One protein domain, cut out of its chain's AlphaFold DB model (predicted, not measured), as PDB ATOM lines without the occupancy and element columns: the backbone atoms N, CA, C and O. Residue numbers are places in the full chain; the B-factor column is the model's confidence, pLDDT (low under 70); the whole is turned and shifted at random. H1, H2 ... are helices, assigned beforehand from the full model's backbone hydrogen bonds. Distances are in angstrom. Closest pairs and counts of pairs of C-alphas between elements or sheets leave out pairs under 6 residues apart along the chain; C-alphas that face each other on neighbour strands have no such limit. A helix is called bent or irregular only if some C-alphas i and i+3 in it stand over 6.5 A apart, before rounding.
ATOM      1  N   LYS A  89      15.927  29.423  -1.098       77.06
ATOM      2  CA  LYS A  89      17.023  30.406  -1.184       77.06
ATOM      3  C   LYS A  89      18.404  29.749  -1.079       77.06
ATOM      4  O   LYS A  89      19.317  30.115  -1.814       77.06
ATOM      5  N   ASN A  90      18.552  28.748  -0.213       76.62
ATOM      6  CA  ASN A  90      19.832  28.076   0.009       76.62
ATOM      7  C   ASN A  90      20.208  27.161  -1.172       76.62
ATOM      8  O   ASN A  90      21.379  27.034  -1.526       76.62
ATOM      9  N   ILE A  91      19.205  26.576  -1.836       77.50
ATOM     10  CA  ILE A  91      19.383  25.781  -3.058       77.50
ATOM     11  C   ILE A  91      19.868  26.667  -4.209       77.50
ATOM     12  O   ILE A  91      20.843  26.316  -4.870       77.50
ATOM     13  N   LEU A  92      19.246  27.835  -4.412       78.44
ATOM     14  CA  LEU A  92      19.647  28.774  -5.464       78.44
ATOM     15  C   LEU A  92      21.090  29.260  -5.270       78.44
ATOM     16  O   LEU A  92      21.887  29.219  -6.205       78.44
ATOM     17  N   ILE A  93      21.451  29.643  -4.042       82.06
ATOM     18  CA  ILE A  93      22.816  30.067  -3.705       82.06
ATOM     19  C   ILE A  93      23.814  28.935  -3.978       82.06
ATOM     20  O   ILE A  93      24.862  29.167  -4.582       82.06
ATOM     21  N   ASN A  94      23.488  27.702  -3.586       77.56
ATOM     22  CA  ASN A  94      24.352  26.550  -3.831       77.56
ATOM     23  C   ASN A  94      24.470  26.191  -5.314       77.56
ATOM     24  O   ASN A  94      25.516  25.688  -5.715       77.56
ATOM     25  N   SER A  95      23.443  26.439  -6.126       78.38
ATOM     26  CA  SER A  95      23.497  26.243  -7.577       78.38
ATOM     27  C   SER A  95      24.355  27.306  -8.258       78.38
ATOM     28  O   SER A  95      25.221  26.962  -9.057       78.38
ATOM     29  N   ILE A  96      24.204  28.579  -7.882       82.31
ATOM     30  CA  ILE A  96      25.004  29.680  -8.439       82.31
ATOM     31  C   ILE A  96      26.481  29.510  -8.074       82.31
ATOM     32  O   ILE A  96      27.341  29.651  -8.937       82.31
ATOM     33  N   LYS A  97      26.793  29.104  -6.837       83.06
ATOM     34  CA  LYS A  97      28.176  28.835  -6.397       83.06
ATOM     35  C   LYS A  97      28.875  27.713  -7.180       83.06
ATOM     36  O   LYS A  97      30.100  27.619  -7.124       83.06
ATOM     37  N   ARG A  98      28.142  26.865  -7.913       82.50
ATOM     38  CA  ARG A  98      28.739  25.807  -8.752       82.50
ATOM     39  C   ARG A  98      29.362  26.358 -10.025       82.50
ATOM     40  O   ARG A  98      30.380  25.819 -10.448       82.50
ATOM     41  N   LEU A  99      28.788  27.410 -10.609       83.44
ATOM     42  CA  LEU A  99      29.245  27.950 -11.892       83.44
ATOM     43  C   LEU A  99      30.670  28.521 -11.808       83.44
ATOM     44  O   LEU A  99      31.494  28.089 -12.607       83.44
ATOM     45  N   PRO A 100      31.037  29.355 -10.808       85.44
ATOM     46  CA  PRO A 100      32.415  29.815 -10.657       85.44
ATOM     47  C   PRO A 100      33.398  28.665 -10.446       85.44
ATOM     48  O   PRO A 100      34.485  28.671 -11.007       85.44
ATOM     49  N   ARG A 101      33.015  27.644  -9.664       84.31
ATOM     50  CA  ARG A 101      33.872  26.475  -9.429       84.31
ATOM     51  C   ARG A 101      34.142  25.701 -10.722       84.31
ATOM     52  O   ARG A 101      35.269  25.266 -10.929       84.31
ATOM     53  N   LEU A 102      33.119  25.514 -11.557       85.12
ATOM     54  CA  LEU A 102      33.261  24.864 -12.859       85.12
ATOM     55  C   LEU A 102      34.109  25.723 -13.801       85.12
ATOM     56  O   LEU A 102      35.052  25.192 -14.370       85.12
ATOM     57  N   ALA A 103      33.829  27.028 -13.880       87.12
ATOM     58  CA  ALA A 103      34.550  27.969 -14.734       87.12
ATOM     59  C   ALA A 103      36.040  28.045 -14.402       87.12
ATOM     60  O   ALA A 103      36.877  27.958 -15.288       87.12
ATOM     61  N   VAL A 104      36.397  28.118 -13.119       90.00
ATOM     62  CA  VAL A 104      37.806  28.113 -12.705       90.00
ATOM     63  C   VAL A 104      38.497  26.818 -13.137       90.00
ATOM     64  O   VAL A 104      39.605  26.861 -13.665       90.00
ATOM     65  N   LEU A 105      37.850  25.663 -12.947       90.00
ATOM     66  CA  LEU A 105      38.453  24.375 -13.286       90.00
ATOM     67  C   LEU A 105      38.607  24.195 -14.805       90.00
ATOM     68  O   LEU A 105      39.638  23.698 -15.255       90.00
ATOM     69  N   THR A 106      37.623  24.640 -15.594       89.38
ATOM     70  CA  THR A 106      37.703  24.628 -17.062       89.38
ATOM     71  C   THR A 106      38.750  25.606 -17.572       89.38
ATOM     72  O   THR A 106      39.538  25.219 -18.423       89.38
ATOM     73  N   THR A 107      38.842  26.817 -17.016       90.00
ATOM     74  CA  THR A 107      39.895  27.786 -17.358       90.00
ATOM     75  C   THR A 107      41.288  27.244 -17.068       90.00
ATOM     76  O   THR A 107      42.177  27.370 -17.902       90.00
ATOM     77  N   ILE A 108      41.503  26.605 -15.917       92.25
ATOM     78  CA  ILE A 108      42.803  25.994 -15.615       92.25
ATOM     79  C   ILE A 108      43.130  24.910 -16.651       92.25
ATOM     80  O   ILE A 108      44.233  24.896 -17.191       92.25
ATOM     81  N   ALA A 109      42.172  24.039 -16.980       90.12
ATOM     82  CA  ALA A 109      42.375  22.993 -17.979       90.12
ATOM     83  C   ALA A 109      42.670  23.560 -19.382       90.12
ATOM     84  O   ALA A 109      43.574  23.064 -20.059       90.12
ATOM     85  N   THR A 110      41.964  24.611 -19.816       89.06
ATOM     86  CA  THR A 110      42.210  25.244 -21.122       89.06
ATOM     87  C   THR A 110      43.550  25.966 -21.164       89.06
ATOM     88  O   THR A 110      44.230  25.888 -22.181       89.06
ATOM     89  N   LEU A 111      43.978  26.606 -20.072       89.69
ATOM     90  CA  LEU A 111      45.296  27.240 -19.982       89.69
ATOM     91  C   LEU A 111      46.435  26.213 -19.995       89.69
ATOM     92  O   LEU A 111      47.445  26.431 -20.665       89.69
ATOM     93  N   ILE A 112      46.273  25.076 -19.308       89.62
ATOM     94  CA  ILE A 112      47.241  23.967 -19.363       89.62
ATOM     95  C   ILE A 112      47.338  23.423 -20.791       89.62
ATOM     96  O   ILE A 112      48.438  23.284 -21.321       89.62
ATOM     97  N   SER A 113      46.194  23.180 -21.437       85.88
ATOM     98  CA  SER A 113      46.142  22.741 -22.836       85.88
ATOM     99  C   SER A 113      46.820  23.756 -23.767       85.88
ATOM    100  O   SER A 113      47.714  23.409 -24.531       85.88
ATOM    101  N   TRP A 114      46.506  25.046 -23.636       85.38
ATOM    102  CA  TRP A 114      47.178  26.108 -24.389       85.38
ATOM    103  C   TRP A 114      48.698  26.124 -24.165       85.38
ATOM    104  O   TRP A 114      49.457  26.237 -25.125       85.38
ATOM    105  N   THR A 115      49.159  25.928 -22.927       85.56
ATOM    106  CA  THR A 115      50.595  25.862 -22.606       85.56
ATOM    107  C   THR A 115      51.274  24.700 -23.333       85.56
ATOM    108  O   THR A 115      52.345  24.867 -23.911       85.56
ATOM    109  N   PHE A 116      50.643  23.524 -23.365       85.44
ATOM    110  CA  PHE A 116      51.164  22.369 -24.100       85.44
ATOM    111  C   PHE A 116      51.146  22.573 -25.619       85.44
ATOM    112  O   PHE A 116      52.039  22.075 -26.305       85.44
ATOM    113  N   PHE A 117      50.188  23.338 -26.148       80.00
ATOM    114  CA  PHE A 117      50.193  23.759 -27.550       80.00
ATOM    115  C   PHE A 117      51.334  24.725 -27.862       80.00
ATOM    116  O   PHE A 117      52.040  24.525 -28.848       80.00
ATOM    117  N   TYR A 118      51.557  25.721 -27.004       79.88
ATOM    118  CA  TYR A 118      52.647  26.685 -27.150       79.88
ATOM    119  C   TYR A 118      54.028  26.011 -27.107       79.88
ATOM    120  O   TYR A 118      54.917  26.363 -27.877       79.88
ATOM    121  N   LEU A 119      54.192  24.993 -26.255       83.31
ATOM    122  CA  LEU A 119      55.416  24.188 -26.149       83.31
ATOM    123  C   LEU A 119      55.533  23.087 -27.220       83.31
ATOM    124  O   LEU A 119      56.508  22.341 -27.219       83.31
ATOM    125  N   ASN A 120      54.560  22.980 -28.133       80.25
ATOM    126  CA  ASN A 120      54.508  21.973 -29.194       80.25
ATOM    127  C   ASN A 120      54.569  20.516 -28.680       80.25
ATOM    128  O   ASN A 120      55.160  19.637 -29.301       80.25
ATOM    129  N   PHE A 121      53.958  20.242 -27.522       81.81
ATOM    130  CA  PHE A 121      53.928  18.904 -26.911       81.81
ATOM    131  C   PHE A 121      52.789  18.014 -27.435       81.81
ATOM    132  O   PHE A 121      52.773  16.805 -27.187       81.81
ATOM    133  N   TYR A 122      51.848  18.575 -28.193       77.06
ATOM    134  CA  TYR A 122      50.686  17.860 -28.721       77.06
ATOM    135  C   TYR A 122      50.991  17.081 -30.013       77.06
ATOM    136  O   TYR A 122      50.740  17.550 -31.119       77.06
ATOM    137  N   HIS A 123      51.429  15.827 -29.865       81.00
ATOM    138  CA  HIS A 123      51.702  14.890 -30.972       81.00
ATOM    139  C   HIS A 123      50.520  13.941 -31.277       81.00
ATOM    140  O   HIS A 123      50.698  12.788 -31.670       81.00
ATOM    141  N   PHE A 124      49.279  14.394 -31.088       81.44
ATOM    142  CA  PHE A 124      48.077  13.550 -31.222       81.44
ATOM    143  C   PHE A 124      47.815  13.089 -32.671       81.44
ATOM    144  O   PHE A 124      47.283  12.001 -32.866       81.44
ATOM    145  N   LYS A 125      48.224  13.856 -33.699       79.25
ATOM    146  CA  LYS A 125      48.106  13.429 -35.112       79.25
ATOM    147  C   LYS A 125      48.977  12.216 -35.417       79.25
ATOM    148  O   LYS A 125      48.547  11.315 -36.129       79.25
ATOM    149  N   GLU A 126      50.203  12.208 -34.903       82.94
ATOM    150  CA  GLU A 126      51.138  11.096 -35.077       82.94
ATOM    151  C   GLU A 126      50.688   9.896 -34.247       82.94
ATOM    152  O   GLU A 126      50.559   8.798 -34.783       82.94
ATOM    153  N   ALA A 127      50.324  10.125 -32.981       84.00
ATOM    154  CA  ALA A 127      49.788   9.084 -32.111       84.00
ATOM    155  C   ALA A 127      48.515   8.437 -32.691       84.00
ATOM    156  O   ALA A 127      48.418   7.217 -32.734       84.00
ATOM    157  N   GLY A 128      47.575   9.233 -33.212       82.56
ATOM    158  CA  GLY A 128      46.341   8.738 -33.829       82.56
ATOM    159  C   GLY A 128      46.568   7.945 -35.117       82.56
ATOM    160  O   GLY A 128      45.814   7.014 -35.393       82.56
ATOM    161  N   LYS A 129      47.622   8.259 -35.885       83.00
ATOM    162  CA  LYS A 129      48.045   7.435 -37.030       83.00
ATOM    163  C   LYS A 129      48.616   6.094 -36.576       83.00
ATOM    164  O   LYS A 129      48.298   5.081 -37.186       83.00
ATOM    165  N   ILE A 130      49.416   6.076 -35.508       85.75
ATOM    166  CA  ILE A 130      49.988   4.840 -34.949       85.75
ATOM    167  C   ILE A 130      48.880   3.930 -34.402       85.75
ATOM    168  O   ILE A 130      48.878   2.734 -34.680       85.75
ATOM    169  N   THR A 131      47.915   4.489 -33.665       82.19
ATOM    170  CA  THR A 131      46.810   3.720 -33.070       82.19
ATOM    171  C   THR A 131      45.654   3.465 -34.037       82.19
ATOM    172  O   THR A 131      44.699   2.787 -33.673       82.19
ATOM    173  N   ASN A 132      45.711   3.993 -35.268       81.50
ATOM    174  CA  ASN A 132      44.603   3.990 -36.232       81.50
ATOM    175  C   ASN A 132      43.277   4.518 -35.645       81.50
ATOM    176  O   ASN A 132      42.201   4.075 -36.047       81.50
ATOM    177  N   SER A 133      43.337   5.458 -34.695       80.25
ATOM    178  CA  SER A 133      42.158   6.039 -34.048       80.25
ATOM    179  C   SER A 133      41.746   7.347 -34.729       80.25
ATOM    180  O   SER A 133      42.437   8.365 -34.576       80.25
ATOM    181  N   PRO A 134      40.588   7.388 -35.422       79.06
ATOM    182  CA  PRO A 134      40.073   8.628 -35.996       79.06
ATOM    183  C   PRO A 134      39.804   9.679 -34.913       79.06
ATOM    184  O   PRO A 134      40.134  10.849 -35.095       79.06
ATOM    185  N   TRP A 135      39.295   9.248 -33.755       81.19
ATOM    186  CA  TRP A 135      39.008  10.119 -32.614       81.19
ATOM    187  C   TRP A 135      40.276  10.776 -32.050       81.19
ATOM    188  O   TRP A 135      40.292  11.990 -31.847       81.19
ATOM    189  N   LEU A 136      41.362  10.010 -31.872       82.00
ATOM    190  CA  LEU A 136      42.636  10.559 -31.400       82.00
ATOM    191  C   LEU A 136      43.285  11.472 -32.442       82.00
ATOM    192  O   LEU A 136      43.814  12.519 -32.087       82.00
ATOM    193  N   SER A 137      43.214  11.105 -33.726       78.94
ATOM    194  CA  SER A 137      43.816  11.893 -34.809       78.94
ATOM    195  C   SER A 137      43.135  13.254 -35.026       78.94
ATOM    196  O   SER A 137      43.796  14.217 -35.414       78.94
ATOM    197  N   SER A 138      41.830  13.336 -34.740       73.00
ATOM    198  CA  SER A 138      41.049  14.577 -34.759       73.00
ATOM    199  C   SER A 138      41.177  15.363 -33.445       73.00
ATOM    200  O   SER A 138      41.031  16.582 -33.476       73.00
ATOM    201  N   PHE A 139      41.479  14.699 -32.315       69.75
ATOM    202  CA  PHE A 139      41.517  15.256 -30.949       69.75
ATOM    203  C   PHE A 139      40.471  16.361 -30.751       69.75
ATOM    204  O   PHE A 139      40.812  17.538 -30.599       69.75
ATOM    205  N   ALA A 140      39.195  15.970 -30.856       58.78
ATOM    206  CA  ALA A 140      38.038  16.863 -30.757       58.78
ATOM    207  C   ALA A 140      38.166  18.125 -31.633       58.78
ATOM    208  O   ALA A 140      37.978  19.234 -31.147       58.78
ATOM    209  N   ASN A 141      38.572  17.959 -32.897       58.59
ATOM    210  CA  ASN A 141      38.752  19.036 -33.876       58.59
ATOM    211  C   ASN A 141      39.559  20.247 -33.363       58.59
ATOM    212  O   ASN A 141      39.362  21.382 -33.790       58.59
ATOM    213  N   SER A 142      40.548  20.008 -32.499       61.16
ATOM    214  CA  SER A 142      41.451  21.053 -31.988       61.16
ATOM    215  C   SER A 142      42.236  21.806 -33.081       61.16
ATOM    216  O   SER A 142      42.781  22.874 -32.820       61.16
ATOM    217  N   TYR A 143      42.282  21.284 -34.316       58.00
ATOM    218  CA  TYR A 143      43.071  21.810 -35.442       58.00
ATOM    219  C   TYR A 143      42.267  22.336 -36.633       58.00
ATOM    220  O   TYR A 143      42.791  22.359 -37.748       58.00
ATOM    221  N   THR A 144      41.038  22.813 -36.443       51.41
ATOM    222  CA  THR A 144      40.208  23.284 -37.572       51.41
ATOM    223  C   THR A 144      40.829  24.452 -38.370       51.41
ATOM    224  O   THR A 144      40.415  24.691 -39.498       51.41
ATOM    225  N   SER A 145      41.870  25.143 -37.873       49.22
ATOM    226  CA  SER A 145      42.506  26.274 -38.587       49.22
ATOM    227  C   SER A 145      43.978  26.085 -39.002       49.22
ATOM    228  O   SER A 145      44.578  26.998 -39.560       49.22
ATOM    229  N   GLY A 146      44.600  24.921 -38.773       51.03
ATOM    230  CA  GLY A 146      45.949  24.617 -39.295       51.03
ATOM    231  C   GLY A 146      47.121  25.482 -38.784       51.03
ATOM    232  O   GLY A 146      48.268  25.115 -39.019       51.03
ATOM    233  N   ASN A 147      46.868  26.567 -38.046       53.19
ATOM    234  CA  ASN A 147      47.878  27.485 -37.525       53.19
ATOM    235  C   ASN A 147      47.903  27.460 -35.984       53.19
ATOM    236  O   ASN A 147      47.003  28.018 -35.356       53.19
ATOM    237  N   PRO A 148      48.940  26.876 -35.353       53.72
ATOM    238  CA  PRO A 148      49.077  26.843 -33.892       53.72
ATOM    239  C   PRO A 148      49.265  28.237 -33.260       53.72
ATOM    240  O   PRO A 148      49.043  28.403 -32.066       53.72
ATOM    241  N   PHE A 149      49.611  29.254 -34.059       52.09
ATOM    242  CA  PHE A 149      49.835  30.637 -33.618       52.09
ATOM    243  C   PHE A 149      48.565  31.500 -33.509       52.09
ATOM    244  O   PHE A 149      48.660  32.649 -33.084       52.09
ATOM    245  N   LEU A 150      47.386  30.986 -33.877       57.38
ATOM    246  CA  LEU A 150      46.134  31.755 -33.814       57.38
ATOM    247  C   LEU A 150      45.467  31.757 -32.433       57.38
ATOM    248  O   LEU A 150      44.564  32.557 -32.211       57.38
ATOM    249  N   PHE A 151      45.883  30.894 -31.505       67.69
ATOM    250  CA  PHE A 151      45.283  30.838 -30.174       67.69
ATOM    251  C   PHE A 151      46.049  31.750 -29.216       67.69
ATOM    252  O   PHE A 151      47.048  31.351 -28.613       67.69
ATOM    253  N   SER A 152      45.586  32.993 -29.077       80.69
ATOM    254  CA  SER A 152      46.127  33.910 -28.077       80.69
ATOM    255  C   SER A 152      45.821  33.396 -26.669       80.69
ATOM    256  O   SER A 152      44.817  32.717 -26.438       80.69
ATOM    257  N   PHE A 153      46.646  33.776 -25.693       83.94
ATOM    258  CA  PHE A 153      46.349  33.559 -24.274       83.94
ATOM    259  C   PHE A 153      44.928  34.037 -23.918       83.94
ATOM    260  O   PHE A 153      44.194  33.366 -23.191       83.94
ATOM    261  N   TRP A 154      44.516  35.170 -24.493       84.62
ATOM    262  CA  TRP A 154      43.185  35.739 -24.299       84.62
ATOM    263  C   TRP A 154      42.069  34.865 -24.868       84.62
ATOM    264  O   TRP A 154      40.989  34.811 -24.280       84.62
ATOM    265  N   ASP A 155      42.317  34.147 -25.961       83.25
ATOM    266  CA  ASP A 155      41.341  33.221 -26.532       83.25
ATOM    267  C   ASP A 155      41.172  31.998 -25.636       83.25
ATOM    268  O   ASP A 155      40.043  31.624 -25.330       83.25
ATOM    269  N   ALA A 156      42.272  31.434 -25.129       84.94
ATOM    270  CA  ALA A 156      42.237  30.313 -24.189       84.94
ATOM    271  C   ALA A 156      41.557  30.684 -22.855       84.94
ATOM    272  O   ALA A 156      40.793  29.887 -22.293       84.94
ATOM    273  N   LEU A 157      41.800  31.908 -22.373       87.81
ATOM    274  CA  LEU A 157      41.172  32.458 -21.174       87.81
ATOM    275  C   LEU A 157      39.663  32.657 -21.380       87.81
ATOM    276  O   LEU A 157      38.866  32.180 -20.574       87.81
ATOM    277  N   ASN A 158      39.263  33.304 -22.481       86.69
ATOM    278  CA  ASN A 158      37.853  33.504 -22.830       86.69
ATOM    279  C   ASN A 158      37.125  32.178 -23.083       86.69
ATOM    280  O   ASN A 158      35.957  32.044 -22.704       86.69
ATOM    281  N   GLN A 159      37.815  31.193 -23.670       85.31
ATOM    282  CA  GLN A 159      37.254  29.868 -23.906       85.31
ATOM    283  C   GLN A 159      36.838  29.223 -22.586       85.31
ATOM    284  O   GLN A 159      35.669  28.886 -22.405       85.31
ATOM    285  N   GLY A 160      37.777  29.134 -21.640       85.19
ATOM    286  CA  GLY A 160      37.545  28.476 -20.359       85.19
ATOM    287  C   GLY A 160      36.626  29.244 -19.407       85.19
ATOM    288  O   GLY A 160      35.910  28.606 -18.638       85.19
ATOM    289  N   LEU A 161      36.628  30.587 -19.459       86.06
ATOM    290  CA  LEU A 161      35.817  31.426 -18.569       86.06
ATOM    291  C   LEU A 161      34.334  31.435 -18.938       86.06
ATOM    292  O   LEU A 161      33.493  31.388 -18.040       86.06
ATOM    293  N   TRP A 162      33.998  31.551 -20.229       81.56
ATOM    294  CA  TRP A 162      32.603  31.776 -20.620       81.56
ATOM    295  C   TRP A 162      32.161  31.088 -21.912       81.56
ATOM    296  O   TRP A 162      31.036  30.581 -21.938       81.56
ATOM    297  N   LYS A 163      32.989  31.000 -22.967       81.94
ATOM    298  CA  LYS A 163      32.522  30.416 -24.244       81.94
ATOM    299  C   LYS A 163      32.100  28.954 -24.095       81.94
ATOM    300  O   LYS A 163      31.054  28.579 -24.622       81.94
ATOM    301  N   THR A 164      32.834  28.161 -23.306       81.88
ATOM    302  CA  THR A 164      32.480  26.758 -23.018       81.88
ATOM    303  C   THR A 164      31.099  26.608 -22.364       81.88
ATOM    304  O   THR A 164      30.452  25.584 -22.553       81.88
ATOM    305  N   PHE A 165      30.619  27.612 -21.624       81.62
ATOM    306  CA  PHE A 165      29.332  27.539 -20.923       81.62
ATOM    307  C   PHE A 165      28.155  28.091 -21.728       81.62
ATOM    308  O   PHE A 165      27.032  27.638 -21.521       81.62
ATOM    309  N   ILE A 166      28.391  29.087 -22.587       80.62
ATOM    310  CA  ILE A 166      27.323  29.823 -23.283       80.62
ATOM    311  C   ILE A 166      27.169  29.375 -24.733       80.62
ATOM    312  O   ILE A 166      26.050  29.172 -25.191       80.62
ATOM    313  N   ILE A 167      28.281  29.267 -25.458       76.75
ATOM    314  CA  ILE A 167      28.260  29.030 -26.903       76.75
ATOM    315  C   ILE A 167      28.314  27.534 -27.189       76.75
ATOM    316  O   ILE A 167      27.636  27.082 -28.104       76.75
ATOM    317  N   GLY A 168      29.056  26.773 -26.373       59.94
ATOM    318  CA  GLY A 168      29.205  25.333 -26.564       59.94
ATOM    319  C   GLY A 168      29.616  25.034 -28.002       59.94
ATOM    320  O   GLY A 168      28.846  24.413 -28.728       59.94
ATOM    321  N   ASP A 169      30.777  25.552 -28.422       58.44
ATOM    322  CA  ASP A 169      31.277  25.356 -29.782       58.44
ATOM    323  C   ASP A 169      31.234  23.858 -30.126       58.44
ATOM    324  O   ASP A 169      31.829  23.027 -29.431       58.44
ATOM    325  N   TYR A 170      30.480  23.513 -31.172       46.56
ATOM    326  CA  TYR A 170      30.504  22.176 -31.750       46.56
ATOM    327  C   TYR A 170      31.836  22.046 -32.476       46.56
ATOM    328  O   TYR A 170      32.008  22.596 -33.565       46.56
ATOM    329  N   TYR A 171      32.788  21.391 -31.819       44.50
ATOM    330  CA  TYR A 171      34.051  21.013 -32.430       44.50
ATOM    331  C   TYR A 171      33.847  19.826 -33.356       44.50
ATOM    332  O   TYR A 171      33.437  18.742 -32.884       44.50
TER     333      TYR A 171
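Overview. This is residues 89 to 171 of the 171 residues of the protein "Acyl_transf_3 domain-containing protein" of Leptospirillum ferrooxidans (strain C2-3) (UniProt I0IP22). A long helical arm, H1 and then H2 nearly in line with it, makes the longest axis; H5 packs slantwise on H2 and runs back the other way, and beyond the far end of H2 the short helices H3 and H4 form a small head. Residues 89 to 98, with H1, stick out at one end, and a long loop, residues 139 to 152, leads from the head back to H5. The printed part has 83 residues with five named helices, in the order H1, H2, H3, H4, H5, and no named strand; its class is all helix. It is loose, with a radius of gyration of the C-alphas of 15.8 A, and spans 53 by 26 by 19 A.

Arrangement. H1, residues 89 to 96, and H2, residues 98 to 118, meet only through their link, which is tight, with 1 residue between them. Residues 89 to 98, of which 89 to 96 belong to H1, stand free. H2 touches H5, residues 153 to 166; their closest C-alphas are those of Thr 107 and Gly 160, 3.9 A apart. H2 and H5 run opposite ways at a steep tilt of 37 degrees, only just past shallow. H3, residues 124 to 130, touches H4, residues 134 to 138, with the closest C-alphas, those of Gly 128 and Ser 137, 4.2 A apart. H2 and H3 are apart, and so are H4 and H5. Every O i to N i+4 pair is within hydrogen-bond range in H1, H2, H3 and H4, and 8 of 10 are in H5. H5 is irregular: its C-alphas 161 and 164 are 7.3 A apart.

Along the chain. H1 begins with C-alpha 89 at (17.023, 30.406, -1.184) and has 8 residues. H2 has 21 residues and is 30.2 A from first to last C-alpha, ending with C-alpha 118 at (52.647, 26.685, -27.150). H3 has 7 residues and is 9.7 A long by the same measure, and H4 has 5 residues and is 6.2 A. H5 has 14 residues over 19.4 A and ends with C-alpha 166 at (27.323, 29.823, -23.283).

Size, cuts and confidence. The C-alphas farthest apart, those of Lys 89 and Ile 130, are 53.7 A apart. Without residues 89 to 98 the body has 73 residues and spans 39 by 21 by 20 A. The printed part has no cut and ends at residue 171, the chain's last. The links H1 to H2, H2 to H3 and H3 to H4 are tight, and the link H4 to H5, with 14 residues, is long. The mean pLDDT of the printed part is 77.6, and residues 139 to 151 and 168 to 171 are under 70.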